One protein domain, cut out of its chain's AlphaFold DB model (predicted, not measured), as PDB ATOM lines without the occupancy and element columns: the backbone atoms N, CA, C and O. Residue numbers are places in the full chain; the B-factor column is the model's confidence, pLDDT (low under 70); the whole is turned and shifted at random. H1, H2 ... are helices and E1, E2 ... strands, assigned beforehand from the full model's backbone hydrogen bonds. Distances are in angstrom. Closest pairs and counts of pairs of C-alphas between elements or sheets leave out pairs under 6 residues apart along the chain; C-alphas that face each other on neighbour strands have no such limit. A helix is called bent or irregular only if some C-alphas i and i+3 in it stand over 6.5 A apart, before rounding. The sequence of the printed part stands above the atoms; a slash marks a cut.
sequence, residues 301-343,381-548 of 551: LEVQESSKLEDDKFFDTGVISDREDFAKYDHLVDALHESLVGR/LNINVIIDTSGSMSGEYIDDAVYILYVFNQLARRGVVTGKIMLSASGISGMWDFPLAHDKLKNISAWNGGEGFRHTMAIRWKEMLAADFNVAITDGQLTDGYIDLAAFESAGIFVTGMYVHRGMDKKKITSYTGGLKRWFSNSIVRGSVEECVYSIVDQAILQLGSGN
ATOM      1  N   LEU A 301     146.044 160.892  50.713       67.19
ATOM      2  CA  LEU A 301     145.064 161.828  50.153       67.19
ATOM      3  C   LEU A 301     143.777 161.873  50.984       67.19
ATOM      4  O   LEU A 301     143.329 162.967  51.330       67.19
ATOM      5  N   GLU A 302     143.227 160.716  51.363       69.31
ATOM      6  CA  GLU A 302     142.040 160.634  52.228       69.31
ATOM      7  C   GLU A 302     142.314 161.289  53.588       69.31
ATOM      8  O   GLU A 302     141.517 162.074  54.110       69.31
ATOM      9  N   VAL A 303     143.503 161.042  54.139       65.38
ATOM     10  CA  VAL A 303     143.918 161.626  55.410       65.38
ATOM     11  C   VAL A 303     144.162 163.139  55.286       65.38
ATOM     12  O   VAL A 303     143.759 163.889  56.181       65.38
ATOM     13  N   GLN A 304     144.756 163.620  54.187       60.69
ATOM     14  CA  GLN A 304     145.016 165.049  53.966       60.69
ATOM     15  C   GLN A 304     143.735 165.886  53.918       60.69
ATOM     16  O   GLN A 304     143.723 166.969  54.508       60.69
ATOM     17  N   GLU A 305     142.662 165.392  53.293       56.16
ATOM     18  CA  GLU A 305     141.377 166.108  53.214       56.16
ATOM     19  C   GLU A 305     140.734 166.345  54.593       56.16
ATOM     20  O   GLU A 305     139.986 167.308  54.775       56.16
ATOM     21  N   SER A 306     141.074 165.520  55.588       55.22
ATOM     22  CA  SER A 306     140.574 165.639  56.964       55.22
ATOM     23  C   SER A 306     141.483 166.442  57.909       55.22
ATOM     24  O   SER A 306     141.053 166.835  58.996       55.22
ATOM     25  N   SER A 307     142.736 166.701  57.516       52.19
ATOM     26  CA  SER A 307     143.772 167.206  58.424       52.19
ATOM     27  C   SER A 307     143.812 168.737  58.498       52.19
ATOM     28  O   SER A 307     143.915 169.434  57.486       52.19
ATOM     29  N   LYS A 308     143.785 169.290  59.717       59.81
ATOM     30  CA  LYS A 308     144.125 170.699  59.948       59.81
ATOM     31  C   LYS A 308     145.605 170.793  60.303       59.81
ATOM     32  O   LYS A 308     146.040 170.272  61.325       59.81
ATOM     33  N   LEU A 309     146.377 171.484  59.468       66.00
ATOM     34  CA  LEU A 309     147.749 171.880  59.789       66.00
ATOM     35  C   LEU A 309     147.697 172.990  60.845       66.00
ATOM     36  O   LEU A 309     147.524 174.162  60.519       66.00
ATOM     37  N   GLU A 310     147.775 172.612  62.116       73.19
ATOM     38  CA  GLU A 310     147.699 173.537  63.252       73.19
ATOM     39  C   GLU A 310     149.034 173.582  63.990       73.19
ATOM     40  O   GLU A 310     149.180 173.127  65.123       73.19
ATOM     41  N   ASP A 311     150.014 174.175  63.315       74.88
ATOM     42  CA  ASP A 311     151.393 174.331  63.775       74.88
ATOM     43  C   ASP A 311     151.505 174.947  65.183       74.88
ATOM     44  O   ASP A 311     152.346 174.530  65.978       74.88
ATOM     45  N   ASP A 312     150.638 175.902  65.526       81.25
ATOM     46  CA  ASP A 312     150.708 176.621  66.802       81.25
ATOM     47  C   ASP A 312     150.186 175.807  68.000       81.25
ATOM     48  O   ASP A 312     150.496 176.145  69.140       81.25
ATOM     49  N   LYS A 313     149.440 174.712  67.783       84.62
ATOM     50  CA  LYS A 313     148.856 173.905  68.878       84.62
ATOM     51  C   LYS A 313     149.860 173.017  69.606       84.62
ATOM     52  O   LYS A 313     149.569 172.511  70.684       84.62
ATOM     53  N   PHE A 314     151.039 172.816  69.031       87.56
ATOM     54  CA  PHE A 314     152.082 172.004  69.652       87.56
ATOM     55  C   PHE A 314     152.962 172.792  70.620       87.56
ATOM     56  O   PHE A 314     153.703 172.194  71.408       87.56
ATOM     57  N   PHE A 315     152.889 174.123  70.572       89.94
ATOM     58  CA  PHE A 315     153.722 174.991  71.383       89.94
ATOM     59  C   PHE A 315     152.911 175.624  72.501       89.94
ATOM     60  O   PHE A 315     151.914 176.301  72.256       89.94
ATOM     61  N   ASP A 316     153.374 175.455  73.732       83.25
ATOM     62  CA  ASP A 316     152.808 176.200  74.843       83.25
ATOM     63  C   ASP A 316     153.233 177.683  74.738       83.25
ATOM     64  O   ASP A 316     154.372 178.034  74.406       83.25
ATOM     65  N   THR A 317     152.256 178.564  74.943       75.06
ATOM     66  CA  THR A 317     152.412 180.027  74.903       75.06
ATOM     67  C   THR A 317     152.717 180.607  76.286       75.06
ATOM     68  O   THR A 317     153.035 181.793  76.401       75.06
ATOM     69  N   GLY A 318     152.633 179.781  77.334       64.25
ATOM     70  CA  GLY A 318     153.008 180.110  78.700       64.25
ATOM     71  C   GLY A 318     154.521 180.156  78.935       64.25
ATOM     72  O   GLY A 318     155.338 179.776  78.098       64.25
ATOM     73  N   VAL A 319     154.907 180.649  80.116       51.44
ATOM     74  CA  VAL A 319     156.281 180.525  80.623       51.44
ATOM     75  C   VAL A 319     156.465 179.069  81.040       51.44
ATOM     76  O   VAL A 319     155.981 178.657  82.091       51.44
ATOM     77  N   ILE A 320     157.089 178.285  80.171       56.06
ATOM     78  CA  ILE A 320     157.232 176.840  80.344       56.06
ATOM     79  C   ILE A 320     158.231 176.513  81.444       56.06
ATOM     80  O   ILE A 320     159.155 177.285  81.714       56.06
ATOM     81  N   SER A 321     157.955 175.364  82.062       51.31
ATOM     82  CA  SER A 321     158.654 174.686  83.149       51.31
ATOM     83  C   SER A 321     160.176 174.826  83.124       51.31
ATOM     84  O   SER A 321     160.789 175.009  82.073       51.31
ATOM     85  N   ASP A 322     160.775 174.675  84.311       58.34
ATOM     86  CA  ASP A 322     162.213 174.567  84.585       58.34
ATOM     87  C   ASP A 322     162.862 173.364  83.855       58.34
ATOM     88  O   ASP A 322     163.420 172.463  84.483       58.34
ATOM     89  N   ARG A 323     162.777 173.309  82.518       68.75
ATOM     90  CA  ARG A 323     163.519 172.354  81.695       68.75
ATOM     91  C   ARG A 323     164.991 172.517  82.042       68.75
ATOM     92  O   ARG A 323     165.497 173.642  82.085       68.75
ATOM     93  N   GLU A 324     165.647 171.390  82.322       64.25
ATOM     94  CA  GLU A 324     167.062 171.348  82.673       64.25
ATOM     95  C   GLU A 324     167.869 172.173  81.665       64.25
ATOM     96  O   GLU A 324     167.541 172.252  80.476       64.25
ATOM     97  N   ASP A 325     168.947 172.785  82.152       81.31
ATOM     98  CA  ASP A 325     169.828 173.575  81.310       81.31
ATOM     99  C   ASP A 325     170.370 172.703  80.170       81.31
ATOM    100  O   ASP A 325     171.151 171.772  80.389       81.31
ATOM    101  N   PHE A 326     169.945 173.011  78.943       89.38
ATOM    102  CA  PHE A 326     170.380 172.328  77.730       89.38
ATOM    103  C   PHE A 326     171.903 172.216  77.618       89.38
ATOM    104  O   PHE A 326     172.395 171.264  77.010       89.38
ATOM    105  N   ALA A 327     172.642 173.133  78.254       88.62
ATOM    106  CA  ALA A 327     174.096 173.093  78.355       88.62
ATOM    107  C   ALA A 327     174.634 171.745  78.874       88.62
ATOM    108  O   ALA A 327     175.728 171.324  78.497       88.62
ATOM    109  N   LYS A 328     173.856 171.010  79.686       92.06
ATOM    110  CA  LYS A 328     174.206 169.655  80.141       92.06
ATOM    111  C   LYS A 328     174.463 168.694  78.979       92.06
ATOM    112  O   LYS A 328     175.313 167.820  79.120       92.06
ATOM    113  N   TYR A 329     173.797 168.860  77.838       93.81
ATOM    114  CA  TYR A 329     173.918 167.973  76.677       93.81
ATOM    115  C   TYR A 329     174.911 168.467  75.613       93.81
ATOM    116  O   TYR A 329     175.146 167.758  74.636       93.81
ATOM    117  N   ASP A 330     175.553 169.627  75.792       94.25
ATOM    118  CA  ASP A 330     176.507 170.165  74.809       94.25
ATOM    119  C   ASP A 330     177.709 169.233  74.585       94.25
ATOM    120  O   ASP A 330     178.187 169.085  73.460       94.25
ATOM    121  N   HIS A 331     178.138 168.509  75.625       93.88
ATOM    122  CA  HIS A 331     179.196 167.504  75.504       93.88
ATOM    123  C   HIS A 331     178.821 166.354  74.546       93.88
ATOM    124  O   HIS A 331     179.693 165.821  73.859       93.88
ATOM    125  N   LEU A 332     177.532 165.984  74.463       94.12
ATOM    126  CA  LEU A 332     177.050 165.015  73.473       94.12
ATOM    127  C   LEU A 332     177.122 165.605  72.068       94.12
ATOM    128  O   LEU A 332     177.543 164.922  71.141       94.12
ATOM    129  N   VAL A 333     176.729 166.873  71.905       95.38
ATOM    130  CA  VAL A 333     176.794 167.566  70.611       95.38
ATOM    131  C   VAL A 333     178.228 167.552  70.083       95.38
ATOM    132  O   VAL A 333     178.438 167.238  68.913       95.38
ATOM    133  N   ASP A 334     179.214 167.842  70.933       93.31
ATOM    134  CA  ASP A 334     180.630 167.819  70.562       93.31
ATOM    135  C   ASP A 334     181.096 166.418  70.153       93.31
ATOM    136  O   ASP A 334     181.604 166.240  69.042       93.31
ATOM    137  N   ALA A 335     180.839 165.407  70.988       90.06
ATOM    138  CA  ALA A 335     181.233 164.026  70.712       90.06
ATOM    139  C   ALA A 335     180.601 163.476  69.417       90.06
ATOM    140  O   ALA A 335     181.258 162.807  68.612       90.06
ATOM    141  N   LEU A 336     179.321 163.766  69.182       91.12
ATOM    142  CA  LEU A 336     178.601 163.310  67.993       91.12
ATOM    143  C   LEU A 336     179.008 164.078  66.744       91.12
ATOM    144  O   LEU A 336     179.119 163.478  65.677       91.12
ATOM    145  N   HIS A 337     179.269 165.378  66.866       91.25
ATOM    146  CA  HIS A 337     179.799 166.174  65.769       91.25
ATOM    147  C   HIS A 337     181.142 165.604  65.290       91.25
ATOM    148  O   HIS A 337     181.313 165.381  64.093       91.25
ATOM    149  N   GLU A 338     182.061 165.287  66.207       86.69
ATOM    150  CA  GLU A 338     183.332 164.634  65.867       86.69
ATOM    151  C   GLU A 338     183.123 163.273  65.186       86.69
ATOM    152  O   GLU A 338     183.747 162.990  64.158       86.69
ATOM    153  N   SER A 339     182.210 162.449  65.713       84.62
ATOM    154  CA  SER A 339     181.881 161.137  65.142       84.62
ATOM    155  C   SER A 339     181.313 161.247  63.721       84.62
ATOM    156  O   SER A 339     181.763 160.539  62.816       84.62
ATOM    157  N   LEU A 340     180.372 162.167  63.489       85.50
ATOM    158  CA  LEU A 340     179.723 162.365  62.192       85.50
ATOM    159  C   LEU A 340     180.682 162.975  61.165       85.50
ATOM    160  O   LEU A 340     180.793 162.454  60.057       85.50
ATOM    161  N   VAL A 341     181.448 164.009  61.527       82.38
ATOM    162  CA  VAL A 341     182.445 164.612  60.622       82.38
ATOM    163  C   VAL A 341     183.537 163.602  60.263       82.38
ATOM    164  O   VAL A 341     183.906 163.479  59.094       82.38
ATOM    165  N   GLY A 342     184.030 162.837  61.243       65.88
ATOM    166  CA  GLY A 342     185.105 161.867  61.042       65.88
ATOM    167  C   GLY A 342     184.704 160.619  60.247       65.88
ATOM    168  O   GLY A 342     185.567 160.000  59.616       65.88
ATOM    169  N   ARG A 343     183.418 160.235  60.275       66.12
ATOM    170  CA  ARG A 343     182.894 159.033  59.597       66.12
ATOM    171  C   ARG A 343     182.203 159.338  58.262       66.12
ATOM    172  O   ARG A 343     182.327 158.530  57.346       66.12
ATOM    173  N   LEU A 381     173.914 163.976  57.544       92.06
ATOM    174  CA  LEU A 381     172.921 162.986  57.952       92.06
ATOM    175  C   LEU A 381     171.529 163.608  57.805       92.06
ATOM    176  O   LEU A 381     171.234 164.574  58.509       92.06
ATOM    177  N   ASN A 382     170.696 163.072  56.911       95.38
ATOM    178  CA  ASN A 382     169.306 163.497  56.784       95.38
ATOM    179  C   ASN A 382     168.412 162.675  57.726       95.38
ATOM    180  O   ASN A 382     168.109 161.523  57.428       95.38
ATOM    181  N   ILE A 383     168.011 163.236  58.865       96.81
ATOM    182  CA  ILE A 383     167.210 162.553  59.890       96.81
ATOM    183  C   ILE A 383     165.877 163.260  60.113       96.81
ATOM    184  O   ILE A 383     165.834 164.468  60.345       96.81
ATOM    185  N   ASN A 384     164.795 162.486  60.113       98.06
ATOM    186  CA  ASN A 384     163.502 162.959  60.581       98.06
ATOM    187  C   ASN A 384     163.255 162.480  62.009       98.06
ATOM    188  O   ASN A 384     163.415 161.295  62.307       98.06
ATOM    189  N   VAL A 385     162.837 163.405  62.871       98.12
ATOM    190  CA  VAL A 385     162.450 163.128  64.256       98.12
ATOM    191  C   VAL A 385     160.952 163.366  64.391       98.12
ATOM    192  O   VAL A 385     160.497 164.505  64.321       98.12
ATOM    193  N   ILE A 386     160.198 162.288  64.571       97.69
ATOM    194  CA  ILE A 386     158.759 162.294  64.822       97.69
ATOM    195  C   ILE A 386     158.565 162.215  66.336       97.69
ATOM    196  O   ILE A 386     159.123 161.327  66.971       97.69
ATOM    197  N   ILE A 387     157.825 163.139  66.931       97.31
ATOM    198  CA  ILE A 387     157.631 163.218  68.380       97.31
ATOM    199  C   ILE A 387     156.152 163.060  68.680       97.31
ATOM    200  O   ILE A 387     155.327 163.824  68.181       97.31
ATOM    201  N   ASP A 388     155.848 162.084  69.519       95.81
ATOM    202  CA  ASP A 388     154.561 161.936  70.171       95.81
ATOM    203  C   ASP A 388     154.309 163.126  71.109       95.81
ATOM    204  O   ASP A 388     155.124 163.429  71.984       95.81
ATOM    205  N   THR A 389     153.197 163.826  70.909       95.44
ATOM    206  CA  THR A 389     152.760 164.940  71.768       95.44
ATOM    207  C   THR A 389     151.413 164.660  72.436       95.44
ATOM    208  O   THR A 389     150.704 165.586  72.852       95.44
ATOM    209  N   SER A 390     151.061 163.376  72.548       93.06
ATOM    210  CA  SER A 390     149.922 162.902  73.329       93.06
ATOM    211  C   SER A 390     150.029 163.292  74.802       93.06
ATOM    212  O   SER A 390     151.096 163.626  75.313       93.06
ATOM    213  N   GLY A 391     148.910 163.232  75.524       90.62
ATOM    214  CA  GLY A 391     148.890 163.568  76.952       90.62
ATOM    215  C   GLY A 391     149.780 162.665  77.821       90.62
ATOM    216  O   GLY A 391     150.283 163.115  78.854       90.62
ATOM    217  N   SER A 392     150.016 161.412  77.415       90.88
ATOM    218  CA  SER A 392     150.858 160.467  78.165       90.88
ATOM    219  C   SER A 392     152.348 160.813  78.083       90.88
ATOM    220  O   SER A 392     153.099 160.538  79.018       90.88
ATOM    221  N   MET A 393     152.747 161.558  77.047       94.00
ATOM    222  CA  MET A 393     154.085 162.129  76.917       94.00
ATOM    223  C   MET A 393     154.354 163.295  77.878       94.00
ATOM    224  O   MET A 393     155.476 163.792  77.929       94.00
ATOM    225  N   SER A 394     153.371 163.763  78.650       91.31
ATOM    226  CA  SER A 394     153.579 164.861  79.601       91.31
ATOM    227  C   SER A 394     154.661 164.565  80.659       91.31
ATOM    228  O   SER A 394     154.997 163.421  80.970       91.31
ATOM    229  N   GLY A 395     155.243 165.628  81.225       90.25
ATOM    230  CA  GLY A 395     156.303 165.522  82.231       90.25
ATOM    231  C   GLY A 395     157.661 165.134  81.639       90.25
ATOM    232  O   GLY A 395     158.117 165.731  80.666       90.25
ATOM    233  N   GLU A 396     158.327 164.145  82.243       90.19
ATOM    234  CA  GLU A 396     159.709 163.789  81.886       90.19
ATOM    235  C   GLU A 396     159.851 163.243  80.454       90.19
ATOM    236  O   GLU A 396     160.909 163.407  79.850       90.19
ATOM    237  N   TYR A 397     158.811 162.626  79.881       92.69
ATOM    238  CA  TYR A 397     158.902 161.990  78.563       92.69
ATOM    239  C   TYR A 397     159.024 163.006  77.423       92.69
ATOM    240  O   TYR A 397     159.891 162.864  76.555       92.69
ATOM    241  N   ILE A 398     158.208 164.063  77.434       94.25
ATOM    242  CA  ILE A 398     158.321 165.151  76.458       94.25
ATOM    243  C   ILE A 398     159.605 165.949  76.673       94.25
ATOM    244  O   ILE A 398     160.224 166.378  75.702       94.25
ATOM    245  N   ASP A 399     160.055 166.102  77.920       93.38
ATOM    246  CA  ASP A 399     161.331 166.748  78.212       93.38
ATOM    247  C   ASP A 399     162.501 165.942  77.630       93.38
ATOM    248  O   ASP A 399     163.354 166.510  76.947       93.38
ATOM    249  N   ASP A 400     162.501 164.615  77.787       94.50
ATOM    250  CA  ASP A 400     163.480 163.718  77.168       94.50
ATOM    251  C   ASP A 400     163.467 163.813  75.636       94.50
ATOM    252  O   ASP A 400     164.531 163.918  75.014       94.50
ATOM    253  N   ALA A 401     162.285 163.863  75.015       95.88
ATOM    254  CA  ALA A 401     162.157 164.086  73.576       95.88
ATOM    255  C   ALA A 401     162.760 165.437  73.149       95.88
ATOM    256  O   ALA A 401     163.492 165.511  72.158       95.88
ATOM    257  N   VAL A 402     162.514 166.499  73.920       95.69
ATOM    258  CA  VAL A 402     163.038 167.847  73.663       95.69
ATOM    259  C   VAL A 402     164.553 167.921  73.867       95.69
ATOM    260  O   VAL A 402     165.228 168.593  73.085       95.69
ATOM    261  N   TYR A 403     165.125 167.205  74.838       95.69
ATOM    262  CA  TYR A 403     166.580 167.118  75.019       95.69
ATOM    263  C   TYR A 403     167.263 166.375  73.870       95.69
ATOM    264  O   TYR A 403     168.294 166.821  73.364       95.69
ATOM    265  N   ILE A 404     166.673 165.276  73.398       96.75
ATOM    266  CA  ILE A 404     167.158 164.583  72.198       96.75
ATOM    267  C   ILE A 404     167.100 165.526  70.996       96.75
ATOM    268  O   ILE A 404     168.078 165.671  70.255       96.75
ATOM    269  N   LEU A 405     165.968 166.210  70.826       97.00
ATOM    270  CA  LEU A 405     165.765 167.144  69.732       97.00
ATOM    271  C   LEU A 405     166.747 168.319  69.797       97.00
ATOM    272  O   LEU A 405     167.263 168.731  68.761       97.00
ATOM    273  N   TYR A 406     167.073 168.812  70.995       96.94
ATOM    274  CA  TYR A 406     168.107 169.822  71.215       96.94
ATOM    275  C   TYR A 406     169.454 169.389  70.633       96.94
ATOM    276  O   TYR A 406     170.066 170.163  69.893       96.94
ATOM    277  N   VAL A 407     169.890 168.154  70.898       97.38
ATOM    278  CA  VAL A 407     171.174 167.652  70.392       97.38
ATOM    279  C   VAL A 407     171.200 167.662  68.862       97.38
ATOM    280  O   VAL A 407     172.108 168.247  68.267       97.38
ATOM    281  N   PHE A 408     170.178 167.104  68.204       97.44
ATOM    282  CA  PHE A 408     170.094 167.121  66.737       97.44
ATOM    283  C   PHE A 408     169.945 168.532  66.169       97.44
ATOM    284  O   PHE A 408     170.541 168.846  65.138       97.44
ATOM    285  N   ASN A 409     169.238 169.417  66.868       97.56
ATOM    286  CA  ASN A 409     169.100 170.812  66.481       97.56
ATOM    287  C   ASN A 409     170.452 171.544  66.484       97.56
ATOM    288  O   ASN A 409     170.757 172.297  65.558       97.56
ATOM    289  N   GLN A 410     171.300 171.298  67.488       97.12
ATOM    290  CA  GLN A 410     172.652 171.863  67.534       97.12
ATOM    291  C   GLN A 410     173.568 171.260  66.465       97.12
ATOM    292  O   GLN A 410     174.317 171.988  65.810       97.12
ATOM    293  N   LEU A 411     173.476 169.951  66.221       95.69
ATOM    294  CA  LEU A 411     174.187 169.296  65.119       95.69
ATOM    295  C   LEU A 411     173.764 169.872  63.753       95.69
ATOM    296  O   LEU A 411     174.608 170.106  62.884       95.69
ATOM    297  N   ALA A 412     172.483 170.191  63.575       96.06
ATOM    298  CA  ALA A 412     171.990 170.840  62.367       96.06
ATOM    299  C   ALA A 412     172.509 172.275  62.215       96.06
ATOM    300  O   ALA A 412     172.932 172.664  61.125       96.06
ATOM    301  N   ARG A 413     172.588 173.048  63.310       95.81
ATOM    302  CA  ARG A 413     173.231 174.381  63.316       95.81
ATOM    303  C   ARG A 413     174.710 174.324  62.935       95.81
ATOM    304  O   ARG A 413     175.202 175.239  62.284       95.81
ATOM    305  N   ARG A 414     175.405 173.240  63.293       94.00
ATOM    306  CA  ARG A 414     176.789 172.960  62.867       94.00
ATOM    307  C   ARG A 414     176.884 172.422  61.434       94.00
ATOM    308  O   ARG A 414     177.979 172.198  60.932       94.00
ATOM    309  N   GLY A 415     175.752 172.224  60.759       92.25
ATOM    310  CA  GLY A 415     175.691 171.821  59.359       92.25
ATOM    311  C   GLY A 415     176.009 170.350  59.100       92.25
ATOM    312  O   GLY A 415     176.229 170.004  57.940       92.25
ATOM    313  N   VAL A 416     176.024 169.494  60.129       92.50
ATOM    314  CA  VAL A 416     176.286 168.048  59.983       92.50
ATOM    315  C   VAL A 416     175.008 167.213  59.866       92.50
ATOM    316  O   VAL A 416     175.047 166.100  59.344       92.50
ATOM    317  N   VAL A 417     173.877 167.770  60.303       94.69
ATOM    318  CA  VAL A 417     172.548 167.152  60.252       94.69
ATOM    319  C   VAL A 417     171.589 168.032  59.441       94.69
ATOM    320  O   VAL A 417     171.684 169.259  59.471       94.69
ATOM    321  N   THR A 418     170.676 167.405  58.707       96.19
ATOM    322  CA  THR A 418     169.502 168.022  58.070       96.19
ATOM    323  C   THR A 418     168.270 167.162  58.340       96.19
ATOM    324  O   THR A 418     168.409 166.047  58.833       96.19
ATOM    325  N   GLY A 419     167.083 167.655  57.995       96.75
ATOM    326  CA  GLY A 419     165.847 166.873  58.008       96.75
ATOM    327  C   GLY A 419     164.707 167.606  58.697       96.75
ATOM    328  O   GLY A 419     164.756 168.833  58.845       96.75
ATOM    329  N   LYS A 420     163.677 166.856  59.088       97.94
ATOM    330  CA  LYS A 420     162.418 167.404  59.600       97.94
ATOM    331  C   LYS A 420     162.153 167.015  61.053       97.94
ATOM    332  O   LYS A 420     162.517 165.937  61.513       97.94
ATOM    333  N   ILE A 421     161.450 167.893  61.748       98.00
ATOM    334  CA  ILE A 421     160.830 167.657  63.049       98.00
ATOM    335  C   ILE A 421     159.342 167.525  62.782       98.00
ATOM    336  O   ILE A 421     158.748 168.453  62.237       98.00
ATOM    337  N   MET A 422     158.750 166.396  63.138       97.12
ATOM    338  CA  MET A 422     157.324 166.141  62.970       97.12
ATOM    339  C   MET A 422     156.712 165.972  64.353       97.12
ATOM    340  O   MET A 422     157.174 165.142  65.127       97.12
ATOM    341  N   LEU A 423     155.705 166.769  64.686       96.19
ATOM    342  CA  LEU A 423     154.984 166.644  65.949       96.19
ATOM    343  C   LEU A 423     153.659 165.953  65.661       96.19
ATOM    344  O   LEU A 423     152.935 166.354  64.748       96.19
ATOM    345  N   SER A 424     153.400 164.880  66.395       95.00
ATOM    346  CA  SER A 424     152.296 163.965  66.158       95.00
ATOM    347  C   SER A 424     151.296 164.040  67.301       95.00
ATOM    348  O   SER A 424     151.686 164.033  68.471       95.00
ATOM    349  N   ALA A 425     150.018 164.143  66.948       93.06
ATOM    350  CA  ALA A 425     148.898 164.069  67.869       93.06
ATOM    351  C   ALA A 425     147.626 163.588  67.161       93.06
ATOM    352  O   ALA A 425     147.549 163.574  65.930       93.06
ATOM    353  N   SER A 426     146.595 163.227  67.924       89.94
ATOM    354  CA  SER A 426     145.320 162.753  67.372       89.94
ATOM    355  C   SER A 426     144.715 163.750  66.373       89.94
ATOM    356  O   SER A 426     144.262 164.833  66.741       89.94
ATOM    357  N   GLY A 427     144.733 163.378  65.088       82.31
ATOM    358  CA  GLY A 427     144.186 164.167  63.976       82.31
ATOM    359  C   GLY A 427     144.934 165.466  63.649       82.31
ATOM    360  O   GLY A 427     144.448 166.243  62.828       82.31
ATOM    361  N   ILE A 428     146.086 165.722  64.276       86.12
ATOM    362  CA  ILE A 428     146.873 166.944  64.078       86.12
ATOM    363  C   ILE A 428     148.336 166.557  63.870       86.12
ATOM    364  O   ILE A 428     148.900 165.744  64.599       86.12
ATOM    365  N   SER A 429     148.976 167.179  62.884       89.88
ATOM    366  CA  SER A 429     150.387 166.958  62.588       89.88
ATOM    367  C   SER A 429     151.069 168.270  62.219       89.88
ATOM    368  O   SER A 429     150.624 168.976  61.311       89.88
ATOM    369  N   GLY A 430     152.161 168.582  62.911       92.50
ATOM    370  CA  GLY A 430     153.005 169.744  62.642       92.50
ATOM    371  C   GLY A 430     154.349 169.325  62.052       92.50
ATOM    372  O   GLY A 430     154.848 168.243  62.363       92.50
ATOM    373  N   MET A 431     154.954 170.162  61.204       95.00
ATOM    374  CA  MET A 431     156.262 169.864  60.612       95.00
ATOM    375  C   MET A 431     157.155 171.099  60.500       95.00
ATOM    376  O   MET A 431     156.757 172.126  59.958       95.00
ATOM    377  N   TRP A 432     158.412 170.961  60.919       96.12
ATOM    378  CA  TRP A 432     159.425 172.012  60.834       96.12
ATOM    379  C   TRP A 432     160.748 171.481  60.301       96.12
ATOM    380  O   TRP A 432     161.060 170.301  60.416       96.12
ATOM    381  N   ASP A 433     161.545 172.373  59.728       97.06
ATOM    382  CA  ASP A 433     162.921 172.079  59.346       97.06
ATOM    383  C   ASP A 433     163.872 172.186  60.536       97.06
ATOM    384  O   ASP A 433     163.740 173.067  61.391       97.06
ATOM    385  N   PHE A 434     164.898 171.338  60.544       96.81
ATOM    386  CA  PHE A 434     166.094 171.631  61.318       96.81
ATOM    387  C   PHE A 434     166.917 172.765  60.659       96.81
ATOM    388  O   PHE A 434     167.111 172.751  59.442       96.81
ATOM    389  N   PRO A 435     167.514 173.688  61.436       97.31
ATOM    390  CA  PRO A 435     167.352 173.839  62.873       97.31
ATOM    391  C   PRO A 435     166.094 174.637  63.252       97.31
ATOM    392  O   PRO A 435     165.799 175.680  62.673       97.31
ATOM    393  N   LEU A 436     165.422 174.207  64.318       94.81
ATOM    394  CA  LEU A 436     164.324 174.928  64.947       94.81
ATOM    395  C   LEU A 436     164.841 176.063  65.847       94.81
ATOM    396  O   LEU A 436     165.917 175.987  66.468       94.81
ATOM    397  N   ALA A 437     164.050 177.132  65.933       93.44
ATOM    398  CA  ALA A 437     164.283 178.223  66.868       93.44
ATOM    399  C   ALA A 437     164.235 177.711  68.322       93.44
ATOM    400  O   ALA A 437     163.533 176.754  68.646       93.44
ATOM    401  N   HIS A 438     165.064 178.289  69.190       89.75
ATOM    402  CA  HIS A 438     165.305 177.735  70.526       89.75
ATOM    403  C   HIS A 438     164.108 177.907  71.470       89.75
ATOM    404  O   HIS A 438     163.823 177.028  72.271       89.75
ATOM    405  N   ASP A 439     163.417 179.035  71.343       88.56
ATOM    406  CA  ASP A 439     162.126 179.323  71.963       88.56
ATOM    407  C   ASP A 439     161.072 178.292  71.547       88.56
ATOM    408  O   ASP A 439     160.466 177.663  72.405       88.56
ATOM    409  N   LYS A 440     160.936 178.014  70.245       91.19
ATOM    410  CA  LYS A 440     160.008 176.982  69.761       91.19
ATOM    411  C   LYS A 440     160.349 175.599  70.302       91.19
ATOM    412  O   LYS A 440     159.469 174.893  70.770       91.19
ATOM    413  N   LEU A 441     161.629 175.229  70.292       92.12
ATOM    414  CA  LEU A 441     162.093 173.952  70.832       92.12
ATOM    415  C   LEU A 441     161.725 173.793  72.316       92.12
ATOM    416  O   LEU A 441     161.182 172.764  72.709       92.12
ATOM    417  N   LYS A 442     161.989 174.827  73.125       90.19
ATOM    418  CA  LYS A 442     161.615 174.866  74.545       90.19
ATOM    419  C   LYS A 442     160.119 174.846  74.766       90.19
ATOM    420  O   LYS A 442     159.715 174.498  75.870       90.19
ATOM    421  N   ASN A 443     159.338 175.170  73.743       91.25
ATOM    422  CA  ASN A 443     157.906 175.273  73.873       91.25
ATOM    423  C   ASN A 443     157.113 174.076  73.378       91.25
ATOM    424  O   ASN A 443     155.906 174.047  73.580       91.25
ATOM    425  N   ILE A 444     157.772 173.059  72.816       92.81
ATOM    426  CA  ILE A 444     157.102 171.806  72.457       92.81
ATOM    427  C   ILE A 444     156.464 171.204  73.709       92.81
ATOM    428  O   ILE A 444     157.138 171.015  74.729       92.81
ATOM    429  N   SER A 445     155.175 170.907  73.608       91.31
ATOM    430  CA  SER A 445     154.323 170.490  74.714       91.31
ATOM    431  C   SER A 445     153.494 169.257  74.342       91.31
ATOM    432  O   SER A 445     153.309 168.961  73.163       91.31
ATOM    433  N   ALA A 446     153.031 168.526  75.356       89.50
ATOM    434  CA  ALA A 446     152.364 167.232  75.221       89.50
ATOM    435  C   ALA A 446     150.940 167.294  75.802       89.50
ATOM    436  O   ALA A 446     150.688 166.840  76.916       89.50
ATOM    437  N   TRP A 447     150.025 167.940  75.071       81.06
ATOM    438  CA  TRP A 447     148.636 168.174  75.505       81.06
ATOM    439  C   TRP A 447     147.586 167.695  74.497       81.06
ATOM    440  O   TRP A 447     146.390 167.889  74.710       81.06
ATOM    441  N   ASN A 448     147.996 167.078  73.389       78.31
ATOM    442  CA  ASN A 448     147.148 166.984  72.200       78.31
ATOM    443  C   ASN A 448     146.357 165.665  72.084       78.31
ATOM    444  O   ASN A 448     146.132 165.149  70.992       78.31
ATOM    445  N   GLY A 449     145.867 165.134  73.207       83.94
ATOM    446  CA  GLY A 449     145.051 163.917  73.218       83.94
ATOM    447  C   GLY A 449     145.875 162.664  72.909       83.94
ATOM    448  O   GLY A 449     146.792 162.357  73.667       83.94
ATOM    449  N   GLY A 450     145.513 161.937  71.844       87.19
ATOM    450  CA  GLY A 450     146.201 160.718  71.383       87.19
ATOM    451  C   GLY A 450     147.471 160.988  70.566       87.19
ATOM    452  O   GLY A 450     147.822 162.142  70.325       87.19
ATOM    453  N   GLU A 451     148.152 159.930  70.135       88.81
ATOM    454  CA  GLU A 451     149.527 159.967  69.614       88.81
ATOM    455  C   GLU A 451     149.582 160.340  68.128       88.81
ATOM    456  O   GLU A 451     150.437 161.120  67.705       88.81
ATOM    457  N   GLY A 452     148.640 159.846  67.318       91.50
ATOM    458  CA  GLY A 452     148.448 160.244  65.922       91.50
ATOM    459  C   GLY A 452     149.560 159.824  64.959       91.50
ATOM    460  O   GLY A 452     149.664 160.395  63.869       91.50
ATOM    461  N   PHE A 453     150.396 158.845  65.315       93.81
ATOM    462  CA  PHE A 453     151.531 158.419  64.492       93.81
ATOM    463  C   PHE A 453     151.085 157.908  63.134       93.81
ATOM    464  O   PHE A 453     151.665 158.299  62.123       93.81
ATOM    465  N   ARG A 454     150.033 157.079  63.089       92.06
ATOM    466  CA  ARG A 454     149.493 156.560  61.823       92.06
ATOM    467  C   ARG A 454     149.145 157.703  60.869       92.06
ATOM    468  O   ARG A 454     149.540 157.676  59.708       92.06
ATOM    469  N   HIS A 455     148.442 158.709  61.381       91.69
ATOM    470  CA  HIS A 455     148.038 159.890  60.624       91.69
ATOM    471  C   HIS A 455     149.258 160.686  60.140       91.69
ATOM    472  O   HIS A 455     149.404 160.935  58.946       91.69
ATOM    473  N   THR A 456     150.166 161.032  61.057       94.38
ATOM    474  CA  THR A 456     151.383 161.795  60.750       94.38
ATOM    475  C   THR A 456     152.254 161.084  59.714       94.38
ATOM    476  O   THR A 456     152.701 161.708  58.754       94.38
ATOM    477  N   MET A 457     152.473 159.778  59.867       94.44
ATOM    478  CA  MET A 457     153.285 158.992  58.936       94.44
ATOM    479  C   MET A 457     152.641 158.901  57.551       94.44
ATOM    480  O   MET A 457     153.342 159.044  56.552       94.44
ATOM    481  N   ALA A 458     151.318 158.721  57.483       92.56
ATOM    482  CA  ALA A 458     150.592 158.679  56.218       92.56
ATOM    483  C   ALA A 458     150.717 160.002  55.456       92.56
ATOM    484  O   ALA A 458     151.076 159.997  54.286       92.56
ATOM    485  N   ILE A 459     150.514 161.157  56.099       94.06
ATOM    486  CA  ILE A 459     150.576 162.443  55.380       94.06
ATOM    487  C   ILE A 459     152.007 162.916  55.077       94.06
ATOM    488  O   ILE A 459     152.185 163.748  54.186       94.06
ATOM    489  N   ARG A 460     153.017 162.433  55.822       95.00
ATOM    490  CA  ARG A 460     154.440 162.830  55.695       95.00
ATOM    491  C   ARG A 460     155.327 161.765  55.055       95.00
ATOM    492  O   ARG A 460     156.554 161.819  55.163       95.00
ATOM    493  N   TRP A 461     154.735 160.782  54.381       95.19
ATOM    494  CA  TRP A 461     155.478 159.652  53.823       95.19
ATOM    495  C   TRP A 461     156.577 160.082  52.835       95.19
ATOM    496  O   TRP A 461     157.647 159.477  52.809       95.19
ATOM    497  N   LYS A 462     156.360 161.161  52.065       95.88
ATOM    498  CA  LYS A 462     157.337 161.691  51.093       95.88
ATOM    499  C   LYS A 462     158.591 162.212  51.793       95.88
ATOM    500  O   LYS A 462     159.708 161.933  51.362       95.88
ATOM    501  N   GLU A 463     158.419 162.940  52.890       97.06
ATOM    502  CA  GLU A 463     159.519 163.422  53.717       97.06
ATOM    503  C   GLU A 463     160.237 162.268  54.416       97.06
ATOM    504  O   GLU A 463     161.466 162.292  54.516       97.06
ATOM    505  N   MET A 464     159.494 161.251  54.858       97.38
ATOM    506  CA  MET A 464     160.061 160.053  55.478       97.38
ATOM    507  C   MET A 464     160.889 159.221  54.497       97.38
ATOM    508  O   MET A 464     161.970 158.759  54.857       97.38
ATOM    509  N   LEU A 465     160.430 159.090  53.253       95.94
ATOM    510  CA  LEU A 465     161.154 158.408  52.180       95.94
ATOM    511  C   LEU A 465     162.466 159.115  51.814       95.94
ATOM    512  O   LEU A 465     163.444 158.471  51.449       95.94
ATOM    513  N   ALA A 466     162.496 160.447  51.904       95.31
ATOM    514  CA  ALA A 466     163.678 161.236  51.572       95.31
ATOM    515  C   ALA A 466     164.762 161.231  52.671       95.31
ATOM    516  O   ALA A 466     165.890 161.669  52.417       95.31
ATOM    517  N   ALA A 467     164.436 160.800  53.892       96.12
ATOM    518  CA  ALA A 467     165.376 160.769  55.008       96.12
ATOM    519  C   ALA A 467     166.304 159.548  54.957       96.12
ATOM    520  O   ALA A 467     165.895 158.451  54.595       96.12
ATOM    521  N   ASP A 468     167.557 159.736  55.381       93.50
ATOM    522  CA  ASP A 468     168.480 158.624  55.625       93.50
ATOM    523  C   ASP A 468     168.052 157.824  56.871       93.50
ATOM    524  O   ASP A 468     168.367 156.643  56.983       93.50
ATOM    525  N   PHE A 469     167.378 158.473  57.831       95.62
ATOM    526  CA  PHE A 469     166.923 157.853  59.075       95.62
ATOM    527  C   PHE A 469     165.616 158.487  59.566       95.62
ATOM    528  O   PHE A 469     165.527 159.710  59.677       95.62
ATOM    529  N   ASN A 470     164.620 157.672  59.919       97.69
ATOM    530  CA  ASN A 470     163.401 158.135  60.590       97.69
ATOM    531  C   ASN A 470     163.359 157.578  62.016       97.69
ATOM    532  O   ASN A 470     163.455 156.364  62.221       97.69
ATOM    533  N   VAL A 471     163.195 158.457  63.004       97.69
ATOM    534  CA  VAL A 471     163.047 158.081  64.414       97.69
ATOM    535  C   VAL A 471     161.747 158.640  64.976       97.69
ATOM    536  O   VAL A 471     161.446 159.811  64.777       97.69
ATOM    537  N   ALA A 472     160.989 157.804  65.677       97.44
ATOM    538  CA  ALA A 472     159.762 158.171  66.374       97.44
ATOM    539  C   ALA A 472     159.998 158.116  67.887       97.44
ATOM    540  O   ALA A 472     160.409 157.077  68.392       97.44
ATOM    541  N   ILE A 473     159.771 159.210  68.611       97.25
ATOM    542  CA  ILE A 473     159.938 159.302  70.066       97.25
ATOM    543  C   ILE A 473     158.568 159.197  70.725       97.25
ATOM    544  O   ILE A 473     157.704 160.019  70.440       97.25
ATOM    545  N   THR A 474     158.387 158.210  71.597       95.19
ATOM    546  CA  THR A 474     157.133 157.944  72.320       95.19
ATOM    547  C   THR A 474     157.430 157.307  73.680       95.19
ATOM    548  O   THR A 474     158.546 156.837  73.923       95.19
ATOM    549  N   ASP A 475     156.435 157.261  74.561       91.75
ATOM    550  CA  ASP A 475     156.450 156.511  75.817       91.75
ATOM    551  C   ASP A 475     156.112 155.014  75.626       91.75
ATOM    552  O   ASP A 475     156.208 154.209  76.555       91.75
ATOM    553  N   GLY A 476     155.750 154.625  74.396       87.25
ATOM    554  CA  GLY A 476     155.408 153.261  74.009       87.25
ATOM    555  C   GLY A 476     153.959 152.866  74.297       87.25
ATOM    556  O   GLY A 476     153.608 151.706  74.058       87.25
ATOM    557  N   GLN A 477     153.120 153.787  74.777       85.62
ATOM    558  CA  GLN A 477     151.703 153.560  75.064       85.62
ATOM    559  C   GLN A 477     150.807 153.920  73.880       85.62
ATOM    560  O   GLN A 477     149.798 154.581  74.052       85.62
ATOM    561  N   LEU A 478     151.144 153.439  72.682       88.25
ATOM    562  CA  LEU A 478     150.391 153.786  71.479       88.25
ATOM    563  C   LEU A 478     149.005 153.132  71.466       88.25
ATOM    564  O   LEU A 478     148.878 151.902  71.526       88.25
ATOM    565  N   THR A 479     147.979 153.969  71.349       84.75
ATOM    566  CA  THR A 479     146.570 153.588  71.196       84.75
ATOM    567  C   THR A 479     146.028 153.834  69.790       84.75
ATOM    568  O   THR A 479     144.898 153.442  69.489       84.75
ATOM    569  N   ASP A 480     146.852 154.414  68.915       77.31
ATOM    570  CA  ASP A 480     146.577 154.562  67.494       77.31
ATOM    571  C   ASP A 480     146.093 153.259  66.833       77.31
ATOM    572  O   ASP A 480     146.435 152.132  67.214       77.31
ATOM    573  N   GLY A 481     145.324 153.423  65.754       77.56
ATOM    574  CA  GLY A 481     145.044 152.321  64.839       77.56
ATOM    575  C   GLY A 481     146.338 151.696  64.304       77.56
ATOM    576  O   GLY A 481     147.390 152.332  64.272       77.56
ATOM    577  N   TYR A 482     146.252 150.445  63.854       83.06
ATOM    578  CA  TYR A 482     147.399 149.705  63.323       83.06
ATOM    579  C   TYR A 482     148.169 150.519  62.266       83.06
ATOM    580  O   TYR A 482     147.579 150.984  61.289       83.06
ATOM    581  N   ILE A 483     149.477 150.693  62.481       89.44
ATOM    582  CA  ILE A 483     150.402 151.271  61.502       89.44
ATOM    583  C   ILE A 483     150.797 150.144  60.549       89.44
ATOM    584  O   ILE A 483     151.357 149.140  60.993       89.44
ATOM    585  N   ASP A 484     150.523 150.304  59.254       91.56
ATOM    586  CA  ASP A 484     150.894 149.313  58.242       91.56
ATOM    587  C   ASP A 484     152.399 149.359  57.947       91.56
ATOM    588  O   ASP A 484     152.871 149.929  56.961       91.56
ATOM    589  N   LEU A 485     153.176 148.761  58.849       92.38
ATOM    590  CA  LEU A 485     154.626 148.672  58.723       92.38
ATOM    591  C   LEU A 485     155.053 147.972  57.438       92.38
ATOM    592  O   LEU A 485     156.061 148.361  56.859       92.38
ATOM    593  N   ALA A 486     154.294 146.977  56.974       92.88
ATOM    594  CA  ALA A 486     154.635 146.253  55.758       92.88
ATOM    595  C   ALA A 486     154.556 147.177  54.535       92.88
ATOM    596  O   ALA A 486     155.471 147.165  53.707       92.88
ATOM    597  N   ALA A 487     153.522 148.018  54.456       92.69
ATOM    598  CA  ALA A 487     153.403 149.027  53.412       92.69
ATOM    599  C   ALA A 487     154.576 150.022  53.455       92.69
ATOM    600  O   ALA A 487     155.279 150.174  52.451       92.69
ATOM    601  N   PHE A 488     154.865 150.624  54.618       94.38
ATOM    602  CA  PHE A 488     155.980 151.575  54.768       94.38
ATOM    603  C   PHE A 488     157.343 150.946  54.436       94.38
ATOM    604  O   PHE A 488     158.108 151.510  53.654       94.38
ATOM    605  N   GLU A 489     157.638 149.756  54.959       94.75
ATOM    606  CA  GLU A 489     158.909 149.063  54.714       94.75
ATOM    607  C   GLU A 489     159.069 148.661  53.248       94.75
ATOM    608  O   GLU A 489     160.162 148.776  52.691       94.75
ATOM    609  N   SER A 490     157.981 148.244  52.591       93.38
ATOM    610  CA  SER A 490     157.998 147.935  51.159       93.38
ATOM    611  C   SER A 490     158.270 149.166  50.292       93.38
ATOM    612  O   SER A 490     158.894 149.045  49.239       93.38
ATOM    613  N   ALA A 491     157.880 150.353  50.767       92.81
ATOM    614  CA  ALA A 491     158.218 151.633  50.157       92.81
ATOM    615  C   ALA A 491     159.638 152.116  50.516       92.81
ATOM    616  O   ALA A 491     160.049 153.186  50.077       92.81
ATOM    617  N   GLY A 492     160.402 151.351  51.304       93.81
ATOM    618  CA  GLY A 492     161.742 151.722  51.763       93.81
ATOM    619  C   GLY A 492     161.752 152.688  52.952       93.81
ATOM    620  O   GLY A 492     162.799 153.246  53.276       93.81
ATOM    621  N   ILE A 493     160.608 152.889  53.610       95.31
ATOM    622  CA  ILE A 493     160.473 153.748  54.785       95.31
ATOM    623  C   ILE A 493     160.595 152.883  56.037       95.31
ATOM    624  O   ILE A 493     159.678 152.160  56.413       95.31
ATOM    625  N   PHE A 494     161.730 153.000  56.722       95.25
ATOM    626  CA  PHE A 494     161.965 152.331  57.998       95.25
ATOM    627  C   PHE A 494     161.890 153.341  59.133       95.25
ATOM    628  O   PHE A 494     162.601 154.348  59.117       95.25
ATOM    629  N   VAL A 495     161.066 153.050  60.139       96.00
ATOM    630  CA  VAL A 495     160.914 153.906  61.321       96.00
ATOM    631  C   VAL A 495     161.476 153.200  62.539       96.00
ATOM    632  O   VAL A 495     161.175 152.036  62.803       96.00
ATOM    633  N   THR A 496     162.307 153.911  63.292       96.38
ATOM    634  CA  THR A 496     162.843 153.422  64.560       96.38
ATOM    635  C   THR A 496     162.072 154.048  65.710       96.38
ATOM    636  O   THR A 496     162.193 155.245  65.951       96.38
ATOM    637  N   GLY A 497     161.305 153.243  66.439       96.06
ATOM    638  CA  GLY A 497     160.658 153.664  67.675       96.06
ATOM    639  C   GLY A 497     161.681 153.849  68.786       96.06
ATOM    640  O   GLY A 497     162.551 153.001  68.987       96.06
ATOM    641  N   MET A 498     161.582 154.935  69.532       95.81
ATOM    642  CA  MET A 498     162.514 155.285  70.583       95.81
ATOM    643  C   MET A 498     161.787 155.676  71.856       95.81
ATOM    644  O   MET A 498     160.848 156.464  71.824       95.81
ATOM    645  N   TYR A 499     162.292 155.163  72.975       93.62
ATOM    646  CA  TYR A 499     161.772 155.465  74.296       93.62
ATOM    647  C   TYR A 499     162.903 155.603  75.321       93.62
ATOM    648  O   TYR A 499     163.761 154.719  75.453       93.62
ATOM    649  N   VAL A 500     162.904 156.719  76.054       91.12
ATOM    650  CA  VAL A 500     163.777 156.931  77.213       91.12
ATOM    651  C   VAL A 500     163.024 156.485  78.459       91.12
ATOM    652  O   VAL A 500     162.096 157.147  78.908       91.12
ATOM    653  N   HIS A 501     163.432 155.353  79.032       84.88
ATOM    654  CA  HIS A 501     162.838 154.847  80.262       84.88
ATOM    655  C   HIS A 501     163.798 155.008  81.440       84.88
ATOM    656  O   HIS A 501     164.543 154.090  81.803       84.88
ATOM    657  N   ARG A 502     163.724 156.163  82.106       83.50
ATOM    658  CA  ARG A 502     164.509 156.439  83.316       83.50
ATOM    659  C   ARG A 502     164.194 155.417  84.419       83.50
ATOM    660  O   ARG A 502     163.051 155.001  84.604       83.50
ATOM    661  N   GLY A 503     165.224 154.965  85.138       75.06
ATOM    662  CA  GLY A 503     165.075 154.165  86.364       75.06
ATOM    663  C   GLY A 503     164.608 152.707  86.214       75.06
ATOM    664  O   GLY A 503     164.374 152.050  87.230       75.06
ATOM    665  N   MET A 504     164.480 152.161  84.999       71.12
ATOM    666  CA  MET A 504     164.090 150.756  84.816       71.12
ATOM    667  C   MET A 504     165.262 149.773  84.922       71.12
ATOM    668  O   MET A 504     166.368 150.017  84.445       71.12
ATOM    669  N   ASP A 505     164.983 148.594  85.485       76.94
ATOM    670  CA  ASP A 505     165.888 147.446  85.400       76.94
ATOM    671  C   ASP A 505     166.067 147.022  83.927       76.94
ATOM    672  O   ASP A 505     165.105 146.982  83.153       76.94
ATOM    673  N   LYS A 506     167.289 146.632  83.548       74.12
ATOM    674  CA  LYS A 506     167.669 146.208  82.187       74.12
ATOM    675  C   LYS A 506     166.754 145.115  81.625       74.12
ATOM    676  O   LYS A 506     166.504 145.056  80.420       74.12
ATOM    677  N   LYS A 507     166.219 144.253  82.496       72.69
ATOM    678  CA  LYS A 507     165.255 143.210  82.111       72.69
ATOM    679  C   LYS A 507     163.948 143.792  81.565       72.69
ATOM    680  O   LYS A 507     163.413 143.264  80.594       72.69
ATOM    681  N   LYS A 508     163.457 144.893  82.142       73.25
ATOM    682  CA  LYS A 508     162.225 145.550  81.692       73.25
ATOM    683  C   LYS A 508     162.437 146.287  80.369       73.25
ATOM    684  O   LYS A 508     161.604 146.134  79.480       73.25
ATOM    685  N   ILE A 509     163.593 146.934  80.182       74.75
ATOM    686  CA  ILE A 509     163.993 147.565  78.906       74.75
ATOM    687  C   ILE A 509     163.845 146.582  77.734       74.75
ATOM    688  O   ILE A 509     163.291 146.931  76.692       74.75
ATOM    689  N   THR A 510     164.270 145.328  77.914       71.00
ATOM    690  CA  THR A 510     164.182 144.297  76.863       71.00
ATOM    691  C   THR A 510     162.730 143.957  76.510       71.00
ATOM    692  O   THR A 510     162.403 143.828  75.333       71.00
ATOM    693  N   SER A 511     161.843 143.855  77.506       75.62
ATOM    694  CA  SER A 511     160.417 143.595  77.253       75.62
ATOM    695  C   SER A 511     159.741 144.747  76.501       75.62
ATOM    696  O   SER A 511     159.036 144.507  75.524       75.62
ATOM    697  N   TYR A 512     160.049 145.995  76.873       74.12
ATOM    698  CA  TYR A 512     159.522 147.188  76.204       74.12
ATOM    699  C   TYR A 512     160.068 147.346  74.785       74.12
ATOM    700  O   TYR A 512     159.329 147.708  73.876       74.12
ATOM    701  N   THR A 513     161.333 146.979  74.562       74.81
ATOM    702  CA  THR A 513     161.933 146.939  73.218       74.81
ATOM    703  C   THR A 513     161.119 146.047  72.275       74.81
ATOM    704  O   THR A 513     160.936 146.401  71.112       74.81
ATOM    705  N   GLY A 514     160.601 144.914  72.770       73.50
ATOM    706  CA  GLY A 514     159.696 144.043  72.017       73.50
ATOM    707  C   GLY A 514     158.319 144.665  71.768       73.50
ATOM    708  O   GLY A 514     157.774 144.498  70.682       73.50
ATOM    709  N   GLY A 515     157.795 145.427  72.732       82.00
ATOM    710  CA  GLY A 515     156.526 146.151  72.603       82.00
ATOM    711  C   GLY A 515     156.545 147.212  71.500       82.00
ATOM    712  O   GLY A 515     155.649 147.230  70.663       82.00
ATOM    713  N   LEU A 516     157.600 148.036  71.430       87.81
ATOM    714  CA  LEU A 516     157.721 149.063  70.384       87.81
ATOM    715  C   LEU A 516     157.849 148.478  68.969       87.81
ATOM    716  O   LEU A 516     157.378 149.098  68.021       87.81
ATOM    717  N   LYS A 517     158.425 147.278  68.808       88.94
ATOM    718  CA  LYS A 517     158.534 146.619  67.489       88.94
ATOM    719  C   LYS A 517     157.192 146.250  66.865       88.94
ATOM    720  O   LYS A 517     157.137 145.942  65.683       88.94
ATOM    721  N   ARG A 518     156.110 146.258  67.646       88.56
ATOM    722  CA  ARG A 518     154.758 146.116  67.102       88.56
ATOM    723  C   ARG A 518     154.365 147.313  66.230       88.56
ATOM    724  O   ARG A 518     153.548 147.151  65.333       88.56
ATOM    725  N   TRP A 519     154.918 148.484  66.528       91.38
ATOM    726  CA  TRP A 519     154.511 149.765  65.956       91.38
ATOM    727  C   TRP A 519     155.550 150.378  65.024       91.38
ATOM    728  O   TRP A 519     155.217 151.277  64.263       91.38
ATOM    729  N   PHE A 520     156.796 149.900  65.081       94.75
ATOM    730  CA  PHE A 520     157.926 150.434  64.327       94.75
ATOM    731  C   PHE A 520     158.837 149.309  63.825       94.75
ATOM    732  O   PHE A 520     158.999 148.291  64.502       94.75
ATOM    733  N   SER A 521     159.504 149.527  62.689       94.56
ATOM    734  CA  SER A 521     160.454 148.580  62.080       94.56
ATOM    735  C   SER A 521     161.588 148.188  63.027       94.56
ATOM    736  O   SER A 521     162.022 147.037  63.096       94.56
ATOM    737  N   ASN A 522     162.086 149.169  63.779       93.81
ATOM    738  CA  ASN A 522     163.160 148.997  64.750       93.81
ATOM    739  C   ASN A 522     162.786 149.643  66.082       93.81
ATOM    740  O   ASN A 522     161.889 150.483  66.148       93.81
ATOM    741  N   SER A 523     163.499 149.280  67.148       93.94
ATOM    742  CA  SER A 523     163.294 149.890  68.461       93.94
ATOM    743  C   SER A 523     164.598 150.188  69.201       93.94
ATOM    744  O   SER A 523     165.543 149.391  69.210       93.94
ATOM    745  N   ILE A 524     164.636 151.352  69.847       93.56
ATOM    746  CA  ILE A 524     165.691 151.812  70.749       93.56
ATOM    747  C   ILE A 524     165.035 152.152  72.087       93.56
ATOM    748  O   ILE A 524     164.358 153.164  72.221       93.56
ATOM    749  N   VAL A 525     165.265 151.324  73.102       92.94
ATOM    750  CA  VAL A 525     164.857 151.636  74.480       92.94
ATOM    751  C   VAL A 525     166.102 151.714  75.343       92.94
ATOM    752  O   VAL A 525     166.917 150.782  75.334       92.94
ATOM    753  N   ARG A 526     166.287 152.830  76.048       93.38
ATOM    754  CA  ARG A 526     167.466 153.080  76.892       93.38
ATOM    755  C   ARG A 526     167.093 153.719  78.217       93.38
ATOM    756  O   ARG A 526     165.975 154.194  78.389       93.38
ATOM    757  N   GLY A 527     168.040 153.699  79.154       92.00
ATOM    758  CA  GLY A 527     167.842 154.258  80.489       92.00
ATOM    759  C   GLY A 527     168.028 155.773  80.558       92.00
ATOM    760  O   GLY A 527     167.671 156.372  81.571       92.00
ATOM    761  N   SER A 528     168.605 156.384  79.517       93.50
ATOM    762  CA  SER A 528     168.893 157.816  79.478       93.50
ATOM    763  C   SER A 528     168.871 158.395  78.061       93.50
ATOM    764  O   SER A 528     168.961 157.669  77.064       93.50
ATOM    765  N   VAL A 529     168.785 159.726  77.989       94.56
ATOM    766  CA  VAL A 529     168.854 160.510  76.748       94.56
ATOM    767  C   VAL A 529     170.175 160.258  76.020       94.56
ATOM    768  O   VAL A 529     170.171 159.982  74.824       94.56
ATOM    769  N   GLU A 530     171.300 160.280  76.737       95.00
ATOM    770  CA  GLU A 530     172.644 160.065  76.191       95.00
ATOM    771  C   GLU A 530     172.725 158.729  75.436       95.00
ATOM    772  O   GLU A 530     173.135 158.680  74.275       95.00
ATOM    773  N   GLU A 531     172.299 157.639  76.081       94.00
ATOM    774  CA  GLU A 531     172.325 156.297  75.498       94.00
ATOM    775  C   GLU A 531     171.436 156.190  74.250       94.00
ATOM    776  O   GLU A 531     171.798 155.506  73.282       94.00
ATOM    777  N   CYS A 532     170.274 156.852  74.265       94.50
ATOM    778  CA  CYS A 532     169.367 156.923  73.122       94.50
ATOM    779  C   CYS A 532     170.025 157.635  71.941       94.50
ATOM    780  O   CYS A 532     170.093 157.069  70.850       94.50
ATOM    781  N   VAL A 533     170.581 158.830  72.158       94.56
ATOM    782  CA  VAL A 533     171.205 159.616  71.088       94.56
ATOM    783  C   VAL A 533     172.393 158.874  70.468       94.56
ATOM    784  O   VAL A 533     172.488 158.798  69.240       94.56
ATOM    785  N   TYR A 534     173.268 158.263  71.277       94.56
ATOM    786  CA  TYR A 534     174.363 157.442  70.743       94.56
ATOM    787  C   TYR A 534     173.843 156.272  69.902       94.56
ATOM    788  O   TYR A 534     174.362 156.013  68.817       94.56
ATOM    789  N   SER A 535     172.779 155.605  70.363       94.00
ATOM    790  CA  SER A 535     172.179 154.479  69.640       94.00
ATOM    791  C   SER A 535     171.595 154.899  68.287       94.00
ATOM    792  O   SER A 535     171.752 154.159  67.318       94.00
ATOM    793  N   ILE A 536     170.960 156.076  68.200       92.44
ATOM    794  CA  ILE A 536     170.451 156.622  66.931       92.44
ATOM    795  C   ILE A 536     171.602 156.839  65.953       92.44
ATOM    796  O   ILE A 536     171.529 156.403  64.809       92.44
ATOM    797  N   VAL A 537     172.674 157.499  66.397       89.00
ATOM    798  CA  VAL A 537     173.799 157.832  65.516       89.00
ATOM    799  C   VAL A 537     174.514 156.574  65.031       89.00
ATOM    800  O   VAL A 537     174.823 156.474  63.845       89.00
ATOM    801  N   ASP A 538     174.718 155.582  65.897       89.75
ATOM    802  CA  ASP A 538     175.307 154.310  65.480       89.75
ATOM    803  C   ASP A 538     174.418 153.566  64.472       89.75
ATOM    804  O   ASP A 538     174.926 153.081  63.460       89.75
ATOM    805  N   GLN A 539     173.097 153.522  64.680       89.44
ATOM    806  CA  GLN A 539     172.179 152.904  63.717       89.44
ATOM    807  C   GLN A 539     172.136 153.653  62.382       89.44
ATOM    808  O   GLN A 539     172.226 153.019  61.331       89.44
ATOM    809  N   ALA A 540     172.071 154.984  62.411       86.69
ATOM    810  CA  ALA A 540     172.094 155.808  61.210       86.69
ATOM    811  C   ALA A 540     173.378 155.578  60.395       86.69
ATOM    812  O   ALA A 540     173.336 155.406  59.178       86.69
ATOM    813  N   ILE A 541     174.532 155.486  61.064       84.06
ATOM    814  CA  ILE A 541     175.814 155.193  60.413       84.06
ATOM    815  C   ILE A 541     175.830 153.783  59.810       84.06
ATOM    816  O   ILE A 541     176.331 153.604  58.698       84.06
ATOM    817  N   LEU A 542     175.291 152.782  60.510       85.12
ATOM    818  CA  LEU A 542     175.216 151.410  59.999       85.12
ATOM    819  C   LEU A 542     174.331 151.308  58.750       85.12
ATOM    820  O   LEU A 542     174.708 150.629  57.790       85.12
ATOM    821  N   GLN A 543     173.193 152.005  58.731       81.94
ATOM    822  CA  GLN A 543     172.301 152.047  57.570       81.94
ATOM    823  C   GLN A 543     172.972 152.739  56.377       81.94
ATOM    824  O   GLN A 543     173.010 152.183  55.277       81.94
ATOM    825  N   LEU A 544     173.618 153.883  56.614       78.75
ATOM    826  CA  LEU A 544     174.392 154.597  55.596       78.75
ATOM    827  C   LEU A 544     175.562 153.774  55.036       78.75
ATOM    828  O   LEU A 544     175.872 153.869  53.849       78.75
ATOM    829  N   GLY A 545     176.224 152.977  55.877       74.31
ATOM    830  CA  GLY A 545     177.330 152.113  55.466       74.31
ATOM    831  C   GLY A 545     176.887 150.906  54.638       74.31
ATOM    832  O   GLY A 545     177.609 150.491  53.732       74.31
ATOM    833  N   SER A 546     175.700 150.364  54.920       69.44
ATOM    834  CA  SER A 546     175.171 149.168  54.250       69.44
ATOM    835  C   SER A 546     174.581 149.474  52.866       69.44
ATOM    836  O   SER A 546     174.639 148.631  51.974       69.44
ATOM    837  N   GLY A 547     174.067 150.692  52.655       56.88
ATOM    838  CA  GLY A 547     173.446 151.112  51.391       56.88
ATOM    839  C   GLY A 547     174.399 151.248  50.194       56.88
ATOM    840  O   GLY A 547     173.955 151.177  49.054       56.88
ATOM    841  N   ASN A 548     175.713 151.363  50.415       45.53
ATOM    842  CA  ASN A 548     176.706 151.487  49.332       45.53
ATOM    843  C   ASN A 548     177.060 150.152  48.639       45.53
ATOM    844  O   ASN A 548     177.983 150.115  47.826       45.53
TER     845      ASN A 548
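This is residues 301 to 343 and 381 to 548 of the 551 residues of an uncharacterized protein of Thermoprotei archaeon (UniProt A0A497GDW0). A twisted six-stranded sheet forms the core in three layers, helices on both its faces: H4 and H10 cover one face, H6, H7 and H9 the other. H3 packs on H4 as a further helix outside that layer, and H1 packs on H6 at the far side. The printed part has 211 residues, with named elements in the order H1 H2 H3 E1 H4 E2 E3 H5 H6 H7 E4 H8 E5 H9 E6 H10, ten helices and six strands, class mixed. The sheet, E3 E2 E1 E4 E5 E6, is mixed. The whole is compact, with a radius of gyration of the C-alphas of 16.0 A and spans of 46 by 44 by 37 A.

Start at H1, residues 301 to 306, which touches H6, residues 453 to 459; C-alphas 304 and 459 are closest, 6.3 A. H2, residues 311 to 314, is on the sheet, only just over E3, residues 428 to 433, with 3 C-alphas falling on it. H3, residues 326 to 343, is irregular, with C-alphas 328 and 331 7.1 A apart; it touches H4, residues 396 to 413, at a steep tilt of 48 degrees, closest at C-alphas 333 and 407, 5.6 A. H4, the hub, also touches H5, residues 438 to 443 (C-alphas 402 and 441, 6.8 A), and H10, residues 529 to 548 (C-alphas 400 and 529, 6.3 A). Between E1, residues 381 to 388, and E2, residues 420 to 425, both parallel, look for N 387 and O 422, 2.8 A. E2 and E3 form an antiparallel hairpin, N 423 to O 430, 2.9 A. E1 and E4, residues 469 to 473, are parallel, N 386 to O 471, 2.8 A. H7, residues 461 to 466, is over E1 at a height of 8.9 A, on the opposite face from H4. H8, residues 485 to 490, is not on the sheet. E5, residues 495 to 500, is parallel to E4, N 472 to O 496, 2.8 A, and to E6, residues 522 to 526, N 497 to O 522, 2.8 A. H9, residues 506 to 516, is over E6; C-alphas 513 and 525 are closest, 5.7 A. The units E1, H4, E2; E4, H8, E5; and E5, H9, E6, parallel neighbour strands with a helix between, have right-handed crossovers. Each O i to N i+4 pair is within hydrogen-bond range in H4 to H8; H1 has 1 of 2, H3 11 of 14, H9 6 of 7, H10 15 of 16, and H2 is too short for one.

Find C-alpha 301 at (145.064, 161.828, 50.153), where H1 begins. H3 is 25.7 A long, E1 22.1 A and H4 25.3 A. H10 runs 29.9 A to C-alpha 548 at (176.706, 151.487, 49.332).

The C-alphas farthest apart are those of Gly 318 and Asn 548, 47.4 A. Residues 344 to 380 are not printed; C-alphas 343 and 381 are 10.9 A apart across the cut. The links H2 to H3 and E4 to H8 are long. The model's pLDDT is under 70 at residues 301 to 309, 318 to 324, 342 to 343 and 546 to 548.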